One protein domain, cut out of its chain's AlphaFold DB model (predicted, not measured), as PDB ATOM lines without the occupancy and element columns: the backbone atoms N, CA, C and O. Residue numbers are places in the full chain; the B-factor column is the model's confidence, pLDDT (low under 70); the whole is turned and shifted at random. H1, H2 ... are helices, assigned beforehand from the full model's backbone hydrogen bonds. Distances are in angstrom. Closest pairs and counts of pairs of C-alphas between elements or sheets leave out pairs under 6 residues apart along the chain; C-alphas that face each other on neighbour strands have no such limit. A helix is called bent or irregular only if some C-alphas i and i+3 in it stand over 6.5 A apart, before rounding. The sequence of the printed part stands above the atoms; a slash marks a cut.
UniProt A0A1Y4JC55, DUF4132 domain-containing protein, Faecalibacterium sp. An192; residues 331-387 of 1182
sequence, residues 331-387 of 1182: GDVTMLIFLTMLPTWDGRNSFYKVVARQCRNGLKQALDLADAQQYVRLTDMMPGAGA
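AT A GLANCE: This is residues 331 to 387 of the 1182 residues of the protein "DUF4132 domain-containing protein" of Faecalibacterium sp. An192 (UniProt A0A1Y4JC55). Three short helices pack into a small body: H2 is sharply bent into an L of two arms, H2a and H2b, H3 folds back from the end of H2b toward H2a, and H1 crosses one side of this group and touches H2a, H2b and H3. The link of residues 342 to 348 loops out at one end, between H1 and H2a. There are 57 residues printed, with three named helices in the order H1, H2, H3 and no named strand; the class is all helix. The whole is compact, with a radius of gyration of the C-alphas of 10.0 A, and spans 27 by 22 by 20 A.

IN THESE COORDINATES: Find C-alpha 331 at (38.591, 15.145, -20.374); from there H1, residues 331 to 341, runs 15.9 A to C-alpha 341. Next look at residues 349 to 369, H2, which by its hydrogen bonds was assigned as one helix but is bent: C-alphas 358 and 361 are 7.8 A apart. Its arm H2a, residues 349 to 358, begins with C-alpha 349 at (20.021, 10.309, -13.567) and is 14.5 A long. Its arm H2b, residues 361 to 369, is 14.1 A long and is itself irregular, with C-alphas 361 and 364 7.4 A apart. H3, residues 372 to 381, runs 14.3 A and ends with C-alpha 381 at (25.349, 14.043, -8.914).

HOW THE PARTS SIT: Begin at H1, which touches H2a at a shallow tilt of 19 degrees, opposite ways, a helical hairpin; their closest C-alphas, of Leu 336 and Ala 356, are 6.0 A apart. H1 touches H2b at a steep tilt of 55 degrees, the same way, with the C-alphas of Val 333 and Gly 362 closest at 4.7 A. At the bend, H2a and H2b are about perpendicular at 72 degrees, only just past steep. H2b and H3 form a second helical hairpin at a shallow tilt of 24 degrees, opposite ways; they only just touch, with 3 pairs of C-alphas within 8 A, the closest being Leu 367 and Tyr 375 at 5.8 A. H3 touches H1 about perpendicular, at 76 degrees, where the C-alphas of Thr 340 and Gln 374 are closest at 5.3 A. H3 also touches H2a, at 90 degrees, with the C-alphas of Lys 353 and Met 381 closest at 5.1 A. Each O i to N i+4 pair is within hydrogen-bond range in H1, H2a and H3, and 4 of 5 are in H2b.

THE WHOLE: Look to Asp 346 and Ala 387 for the two C-alphas farthest apart, 29.2 A. The printed part has no cut; the link from H1 to H2 is short and that from H2 to H3 is tight. In the B-factor column the mean pLDDT of the printed part is 80.5, and you will find values under 70 at residues 344 to 349, residue 372 and residues 383 to 387 of this model.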
ATOM      1  N   GLY A 331      38.798  16.404 -21.095       91.56
ATOM      2  CA  GLY A 331      38.591  15.145 -20.374       91.56
ATOM      3  C   GLY A 331      37.467  15.177 -19.339       91.56
ATOM      4  O   GLY A 331      36.352  15.619 -19.626       91.56
ATOM      5  N   ASP A 332      37.777  14.727 -18.120       92.56
ATOM      6  CA  ASP A 332      36.853  14.659 -16.980       92.56
ATOM      7  C   ASP A 332      36.073  15.954 -16.747       92.56
ATOM      8  O   ASP A 332      34.877  15.921 -16.467       92.56
ATOM      9  N   VAL A 333      36.739  17.104 -16.873       93.06
ATOM     10  CA  VAL A 333      36.136  18.411 -16.596       93.06
ATOM     11  C   VAL A 333      35.049  18.718 -17.623       93.06
ATOM     12  O   VAL A 333      33.936  19.089 -17.255       93.06
ATOM     13  N   THR A 334      35.336  18.499 -18.908       93.25
ATOM     14  CA  THR A 334      34.364  18.685 -19.993       93.25
ATOM     15  C   THR A 334      33.195  17.722 -19.877       93.25
ATOM     16  O   THR A 334      32.053  18.146 -20.047       93.25
ATOM     17  N   MET A 335      33.446  16.457 -19.530       94.06
ATOM     18  CA  MET A 335      32.376  15.487 -19.289       94.06
ATOM     19  C   MET A 335      31.473  15.931 -18.133       94.06
ATOM     20  O   MET A 335      30.254  15.945 -18.276       94.06
ATOM     21  N   LEU A 336      32.048  16.344 -17.000       93.19
ATOM     22  CA  LEU A 336      31.281  16.799 -15.840       93.19
ATOM     23  C   LEU A 336      30.416  18.019 -16.157       93.19
ATOM     24  O   LEU A 336      29.232  18.017 -15.824       93.19
ATOM     25  N   ILE A 337      30.969  19.026 -16.840       92.69
ATOM     26  CA  ILE A 337      30.193  20.190 -17.286       92.69
ATOM     27  C   ILE A 337      29.096  19.755 -18.265       92.69
ATOM     28  O   ILE A 337      27.947  20.158 -18.098       92.69
ATOM     29  N   PHE A 338      29.387  18.868 -19.218       93.38
ATOM     30  CA  PHE A 338      28.382  18.359 -20.150       93.38
ATOM     31  C   PHE A 338      27.219  17.653 -19.441       93.38
ATOM     32  O   PHE A 338      26.061  17.926 -19.749       93.38
ATOM     33  N   LEU A 339      27.493  16.810 -18.439       92.25
ATOM     34  CA  LEU A 339      26.450  16.131 -17.663       92.25
ATOM     35  C   LEU A 339      25.497  17.119 -16.976       92.25
ATOM     36  O   LEU A 339      24.306  16.841 -16.852       92.25
ATOM     37  N   THR A 340      25.980  18.299 -16.576       89.19
ATOM     38  CA  THR A 340      25.107  19.342 -16.018       89.19
ATOM     39  C   THR A 340      24.190  19.992 -17.052       89.19
ATOM     40  O   THR A 340      23.198  20.601 -16.659       89.19
ATOM     41  N   MET A 341      24.474  19.860 -18.348       88.88
ATOM     42  CA  MET A 341      23.650  20.399 -19.436       88.88
ATOM     43  C   MET A 341      22.519  19.443 -19.846       88.88
ATOM     44  O   MET A 341      21.591  19.860 -20.535       88.88
ATOM     45  N   LEU A 342      22.568  18.180 -19.409       85.88
ATOM     46  CA  LEU A 342      21.563  17.173 -19.744       85.88
ATOM     47  C   LEU A 342      20.241  17.397 -18.973       85.88
ATOM     48  O   LEU A 342      20.246  17.906 -17.843       85.88
ATOM     49  N   PRO A 343      19.082  17.052 -19.560       72.81
ATOM     50  CA  PRO A 343      17.791  17.144 -18.880       72.81
ATOM     51  C   PRO A 343      17.720  16.190 -17.674       72.81
ATOM     52  O   PRO A 343      18.195  15.063 -17.720       72.81
ATOM     53  N   THR A 344      17.124  16.644 -16.567       57.31
ATOM     54  CA  THR A 344      17.150  15.936 -15.269       57.31
ATOM     55  C   THR A 344      16.011  14.930 -15.051       57.31
ATOM     56  O   THR A 344      16.026  14.229 -14.040       57.31
ATOM     57  N   TRP A 345      15.024  14.858 -15.953       52.00
ATOM     58  CA  TRP A 345      13.752  14.141 -15.751       52.00
ATOM     59  C   TRP A 345      13.630  12.796 -16.498       52.00
ATOM     60  O   TRP A 345      12.612  12.126 -16.372       52.00
ATOM     61  N   ASP A 346      14.657  12.345 -17.226       53.66
ATOM     62  CA  ASP A 346      14.574  11.208 -18.165       53.66
ATOM     63  C   ASP A 346      14.886   9.808 -17.571       53.66
ATOM     64  O   ASP A 346      15.117   8.844 -18.302       53.66
ATOM     65  N   GLY A 347      14.932   9.660 -16.244       52.88
ATOM     66  CA  GLY A 347      15.241   8.382 -15.585       52.88
ATOM     67  C   GLY A 347      16.700   7.898 -15.721       52.88
ATOM     68  O   GLY A 347      17.072   6.934 -15.048       52.88
ATOM     69  N   ARG A 348      17.570   8.573 -16.498       66.19
ATOM     70  CA  ARG A 348      19.012   8.249 -16.631       66.19
ATOM     71  C   ARG A 348      19.907   8.907 -15.593       66.19
ATOM     72  O   ARG A 348      21.119   8.691 -15.592       66.19
ATOM     73  N   ASN A 349      19.318   9.651 -14.665       69.62
ATOM     74  CA  ASN A 349      20.021  10.309 -13.567       69.62
ATOM     75  C   ASN A 349      20.962   9.339 -12.812       69.62
ATOM     76  O   ASN A 349      22.087   9.700 -12.471       69.62
ATOM     77  N   SER A 350      20.569   8.072 -12.632       80.00
ATOM     78  CA  SER A 350      21.428   7.049 -12.016       80.00
ATOM     79  C   SER A 350      22.689   6.738 -12.834       80.00
ATOM     80  O   SER A 350      23.770   6.632 -12.257       80.00
ATOM     81  N   PHE A 351      22.587   6.648 -14.161       84.38
ATOM     82  CA  PHE A 351      23.721   6.398 -15.052       84.38
ATOM     83  C   PHE A 351      24.645   7.608 -15.165       84.38
ATOM     84  O   PHE A 351      25.859   7.462 -15.046       84.38
ATOM     85  N   TYR A 352      24.093   8.816 -15.292       88.50
ATOM     86  CA  TYR A 352      24.894  10.044 -15.290       88.50
ATOM     87  C   TYR A 352      25.678  10.204 -13.987       88.50
ATOM     88  O   TYR A 352      26.847  10.573 -14.022       88.50
ATOM     89  N   LYS A 353      25.098   9.817 -12.844       87.50
ATOM     90  CA  LYS A 353      25.821   9.731 -11.565       87.50
ATOM     91  C   LYS A 353      26.970   8.721 -11.594       87.50
ATOM     92  O   LYS A 353      28.000   8.975 -10.974       87.50
ATOM     93  N   VAL A 354      26.823   7.587 -12.284       87.94
ATOM     94  CA  VAL A 354      27.917   6.613 -12.459       87.94
ATOM     95  C   VAL A 354      29.047   7.219 -13.291       87.94
ATOM     96  O   VAL A 354      30.192   7.169 -12.848       87.94
ATOM     97  N   VAL A 355      28.735   7.851 -14.426       89.38
ATOM     98  CA  VAL A 355      29.733   8.533 -15.273       89.38
ATOM     99  C   VAL A 355      30.421   9.662 -14.499       89.38
ATOM    100  O   VAL A 355      31.645   9.703 -14.430       89.38
ATOM    101  N   ALA A 356      29.653  10.515 -13.814       90.12
ATOM    102  CA  ALA A 356      30.178  11.613 -13.006       90.12
ATOM    103  C   ALA A 356      31.165  11.133 -11.927       90.12
ATOM    104  O   ALA A 356      32.194  11.767 -11.699       90.12
ATOM    105  N   ARG A 357      30.891   9.985 -11.288       87.88
ATOM    106  CA  ARG A 357      31.799   9.380 -10.299       87.88
ATOM    107  C   ARG A 357      33.111   8.896 -10.909       87.88
ATOM    108  O   ARG A 357      34.116   8.934 -10.206       87.88
ATOM    109  N   GLN A 358      33.115   8.439 -12.161       88.25
ATOM    110  CA  GLN A 358      34.354   8.056 -12.848       88.25
ATOM    111  C   GLN A 358      35.193   9.285 -13.217       88.25
ATOM    112  O   GLN A 358      36.408   9.247 -13.084       88.25
ATOM    113  N   CYS A 359      34.547  10.412 -13.518       91.75
ATOM    114  CA  CYS A 359      35.206  11.698 -13.765       91.75
ATOM    115  C   CYS A 359      35.598  12.461 -12.482       91.75
ATOM    116  O   CYS A 359      35.811  13.675 -12.517       91.75
ATOM    117  N   ARG A 360      35.678  11.797 -11.318       88.56
ATOM    118  CA  ARG A 360      35.918  12.463 -10.023       88.56
ATOM    119  C   ARG A 360      37.230  13.253  -9.986       88.56
ATOM    120  O   ARG A 360      37.298  14.248  -9.267       88.56
ATOM    121  N   ASN A 361      38.249  12.859 -10.751       89.00
ATOM    122  CA  ASN A 361      39.537  13.559 -10.760       89.00
ATOM    123  C   ASN A 361      39.411  14.993 -11.308       89.00
ATOM    124  O   ASN A 361      40.082  15.895 -10.811       89.00
ATOM    125  N   GLY A 362      38.498  15.227 -12.256       89.19
ATOM    126  CA  GLY A 362      38.184  16.562 -12.780       89.19
ATOM    127  C   GLY A 362      37.224  17.388 -11.918       89.19
ATOM    128  O   GLY A 362      36.987  18.553 -12.230       89.19
ATOM    129  N   LEU A 363      36.663  16.832 -10.837       87.56
ATOM    130  CA  LEU A 363      35.552  17.456 -10.110       87.56
ATOM    131  C   LEU A 363      35.899  18.804  -9.489       87.56
ATOM    132  O   LEU A 363      35.102  19.730  -9.586       87.56
ATOM    133  N   LYS A 364      37.085  18.938  -8.891       84.62
ATOM    134  CA  LYS A 364      37.505  20.213  -8.296       84.62
ATOM    135  C   LYS A 364      37.525  21.322  -9.351       84.62
ATOM    136  O   LYS A 364      36.848  22.329  -9.199       84.62
ATOM    137  N   GLN A 365      38.215  21.077 -10.462       86.44
ATOM    138  CA  GLN A 365      38.298  22.034 -11.560       86.44
ATOM    139  C   GLN A 365      36.930  22.284 -12.217       86.44
ATOM    140  O   GLN A 365      36.641  23.407 -12.619       86.44
ATOM    141  N   ALA A 366      36.063  21.270 -12.303       87.81
ATOM    142  CA  ALA A 366      34.698  21.439 -12.798       87.81
ATOM    143  C   ALA A 366      33.858  22.326 -11.868       87.81
ATOM    144  O   ALA A 366      33.132  23.177 -12.360       87.81
ATOM    145  N   LEU A 367      33.976  22.178 -10.544       82.00
ATOM    146  CA  LEU A 367      33.308  23.050  -9.571       82.00
ATOM    147  C   LEU A 367      33.840  24.491  -9.627       82.00
ATOM    148  O   LEU A 367      33.051  25.422  -9.450       82.00
ATOM    149  N   ASP A 368      35.135  24.670  -9.895       79.81
ATOM    150  CA  ASP A 368      35.768  25.987 -10.061       79.81
ATOM    151  C   ASP A 368      35.284  26.695 -11.342       79.81
ATOM    152  O   ASP A 368      35.095  27.909 -11.352       79.81
ATOM    153  N   LEU A 369      35.055  25.939 -12.423       82.06
ATOM    154  CA  LEU A 369      34.574  26.464 -13.710       82.06
ATOM    155  C   LEU A 369      33.045  26.559 -13.811       82.06
ATOM    156  O   LEU A 369      32.538  27.275 -14.676       82.06
ATOM    157  N   ALA A 370      32.319  25.817 -12.975       80.75
ATOM    158  CA  ALA A 370      30.870  25.716 -13.031       80.75
ATOM    159  C   ALA A 370      30.189  27.041 -12.680       80.75
ATOM    160  O   ALA A 370      30.480  27.667 -11.653       80.75
ATOM    161  N   ASP A 371      29.190  27.414 -13.480       77.94
ATOM    162  CA  ASP A 371      28.207  28.394 -13.033       77.94
ATOM    163  C   ASP A 371      27.363  27.834 -11.870       77.94
ATOM    164  O   ASP A 371      27.460  26.668 -11.484       77.94
ATOM    165  N   ALA A 372      26.508  28.664 -11.282       67.75
ATOM    166  CA  ALA A 372      25.703  28.260 -10.136       67.75
ATOM    167  C   ALA A 372      24.785  27.058 -10.393       67.75
ATOM    168  O   ALA A 372      24.663  26.185  -9.535       67.75
ATOM    169  N   GLN A 373      24.139  27.002 -11.558       74.94
ATOM    170  CA  GLN A 373      23.239  25.906 -11.905       74.94
ATOM    171  C   GLN A 373      24.035  24.620 -12.120       74.94
ATOM    172  O   GLN A 373      23.636  23.549 -11.658       74.94
ATOM    173  N   GLN A 374      25.183  24.729 -12.782       84.06
ATOM    174  CA  GLN A 374      26.105  23.622 -12.981       84.06
ATOM    175  C   GLN A 374      26.661  23.123 -11.642       84.06
ATOM    176  O   GLN A 374      26.668  21.921 -11.397       84.06
ATOM    177  N   TYR A 375      27.028  24.022 -10.726       78.00
ATOM    178  CA  TYR A 375      27.542  23.684  -9.396       78.00
ATOM    179  C   TYR A 375      26.512  22.901  -8.574       78.00
ATOM    180  O   TYR A 375      26.831  21.862  -7.987       78.00
ATOM    181  N   VAL A 376      25.254  23.358  -8.571       75.56
ATOM    182  CA  VAL A 376      24.122  22.655  -7.945       75.56
ATOM    183  C   VAL A 376      23.978  21.251  -8.543       75.56
ATOM    184  O   VAL A 376      23.960  20.262  -7.811       75.56
ATOM    185  N   ARG A 377      23.981  21.121  -9.873       81.81
ATOM    186  CA  ARG A 377      23.854  19.813 -10.537       81.81
ATOM    187  C   ARG A 377      25.042  18.883 -10.268       81.81
ATOM    188  O   ARG A 377      24.836  17.694 -10.031       81.81
ATOM    189  N   LEU A 378      26.273  19.394 -10.253       83.56
ATOM    190  CA  LEU A 378      27.472  18.610  -9.922       83.56
ATOM    191  C   LEU A 378      27.402  18.066  -8.497       83.56
ATOM    192  O   LEU A 378      27.668  16.886  -8.268       83.56
ATOM    193  N   THR A 379      26.997  18.908  -7.548       77.00
ATOM    194  CA  THR A 379      26.861  18.509  -6.144       77.00
ATOM    195  C   THR A 379      25.643  17.605  -5.897       77.00
ATOM    196  O   THR A 379      25.682  16.800  -4.970       77.00
ATOM    197  N   ASP A 380      24.617  17.625  -6.759       77.88
ATOM    198  CA  ASP A 380      23.534  16.619  -6.760       77.88
ATOM    199  C   ASP A 380      23.981  15.261  -7.296       77.88
ATOM    200  O   ASP A 380      23.587  14.204  -6.789       77.88
ATOM    201  N   MET A 381      24.798  15.271  -8.351       82.81
ATOM    202  CA  MET A 381      25.349  14.043  -8.914       82.81
ATOM    203  C   MET A 381      26.372  13.404  -7.967       82.81
ATOM    204  O   MET A 381      26.457  12.174  -7.883       82.81
ATOM    205  N   MET A 382      27.109  14.226  -7.214       81.88
ATOM    206  CA  MET A 382      28.114  13.802  -6.239       81.88
ATOM    207  C   MET A 382      27.961  14.544  -4.897       81.88
ATOM    208  O   MET A 382      28.697  15.497  -4.626       81.88
ATOM    209  N   PRO A 383      27.037  14.089  -4.027       68.12
ATOM    210  CA  PRO A 383      26.843  14.670  -2.700       68.12
ATOM    211  C   PRO A 383      28.123  14.613  -1.854       68.12
ATOM    212  O   PRO A 383      28.824  13.602  -1.853       68.12
ATOM    213  N   GLY A 384      28.422  15.696  -1.128       64.00
ATOM    214  CA  GLY A 384      29.621  15.818  -0.281       64.00
ATOM    215  C   GLY A 384      30.894  16.281  -1.005       64.00
ATOM    216  O   GLY A 384      31.943  16.379  -0.378       64.00
ATOM    217  N   ALA A 385      30.821  16.581  -2.306       61.22
ATOM    218  CA  ALA A 385      31.968  17.031  -3.100       61.22
ATOM    219  C   ALA A 385      32.329  18.526  -2.961       61.22
ATOM    220  O   ALA A 385      33.370  18.938  -3.465       61.22
ATOM    221  N   GLY A 386      31.485  19.336  -2.315       58.50
ATOM    222  CA  GLY A 386      31.754  20.755  -2.065       58.50
ATOM    223  C   GLY A 386      32.304  20.967  -0.657       58.50
ATOM    224  O   GLY A 386      31.635  20.617   0.314       58.50
ATOM    225  N   ALA A 387      33.503  21.538  -0.535       56.03
ATOM    226  CA  ALA A 387      33.931  22.127   0.729       56.03
ATOM    227  C   ALA A 387      33.158  23.436   0.932       56.03
ATOM    228  O   ALA A 387      33.044  24.228  -0.003       56.03
TER     229      ALA A 387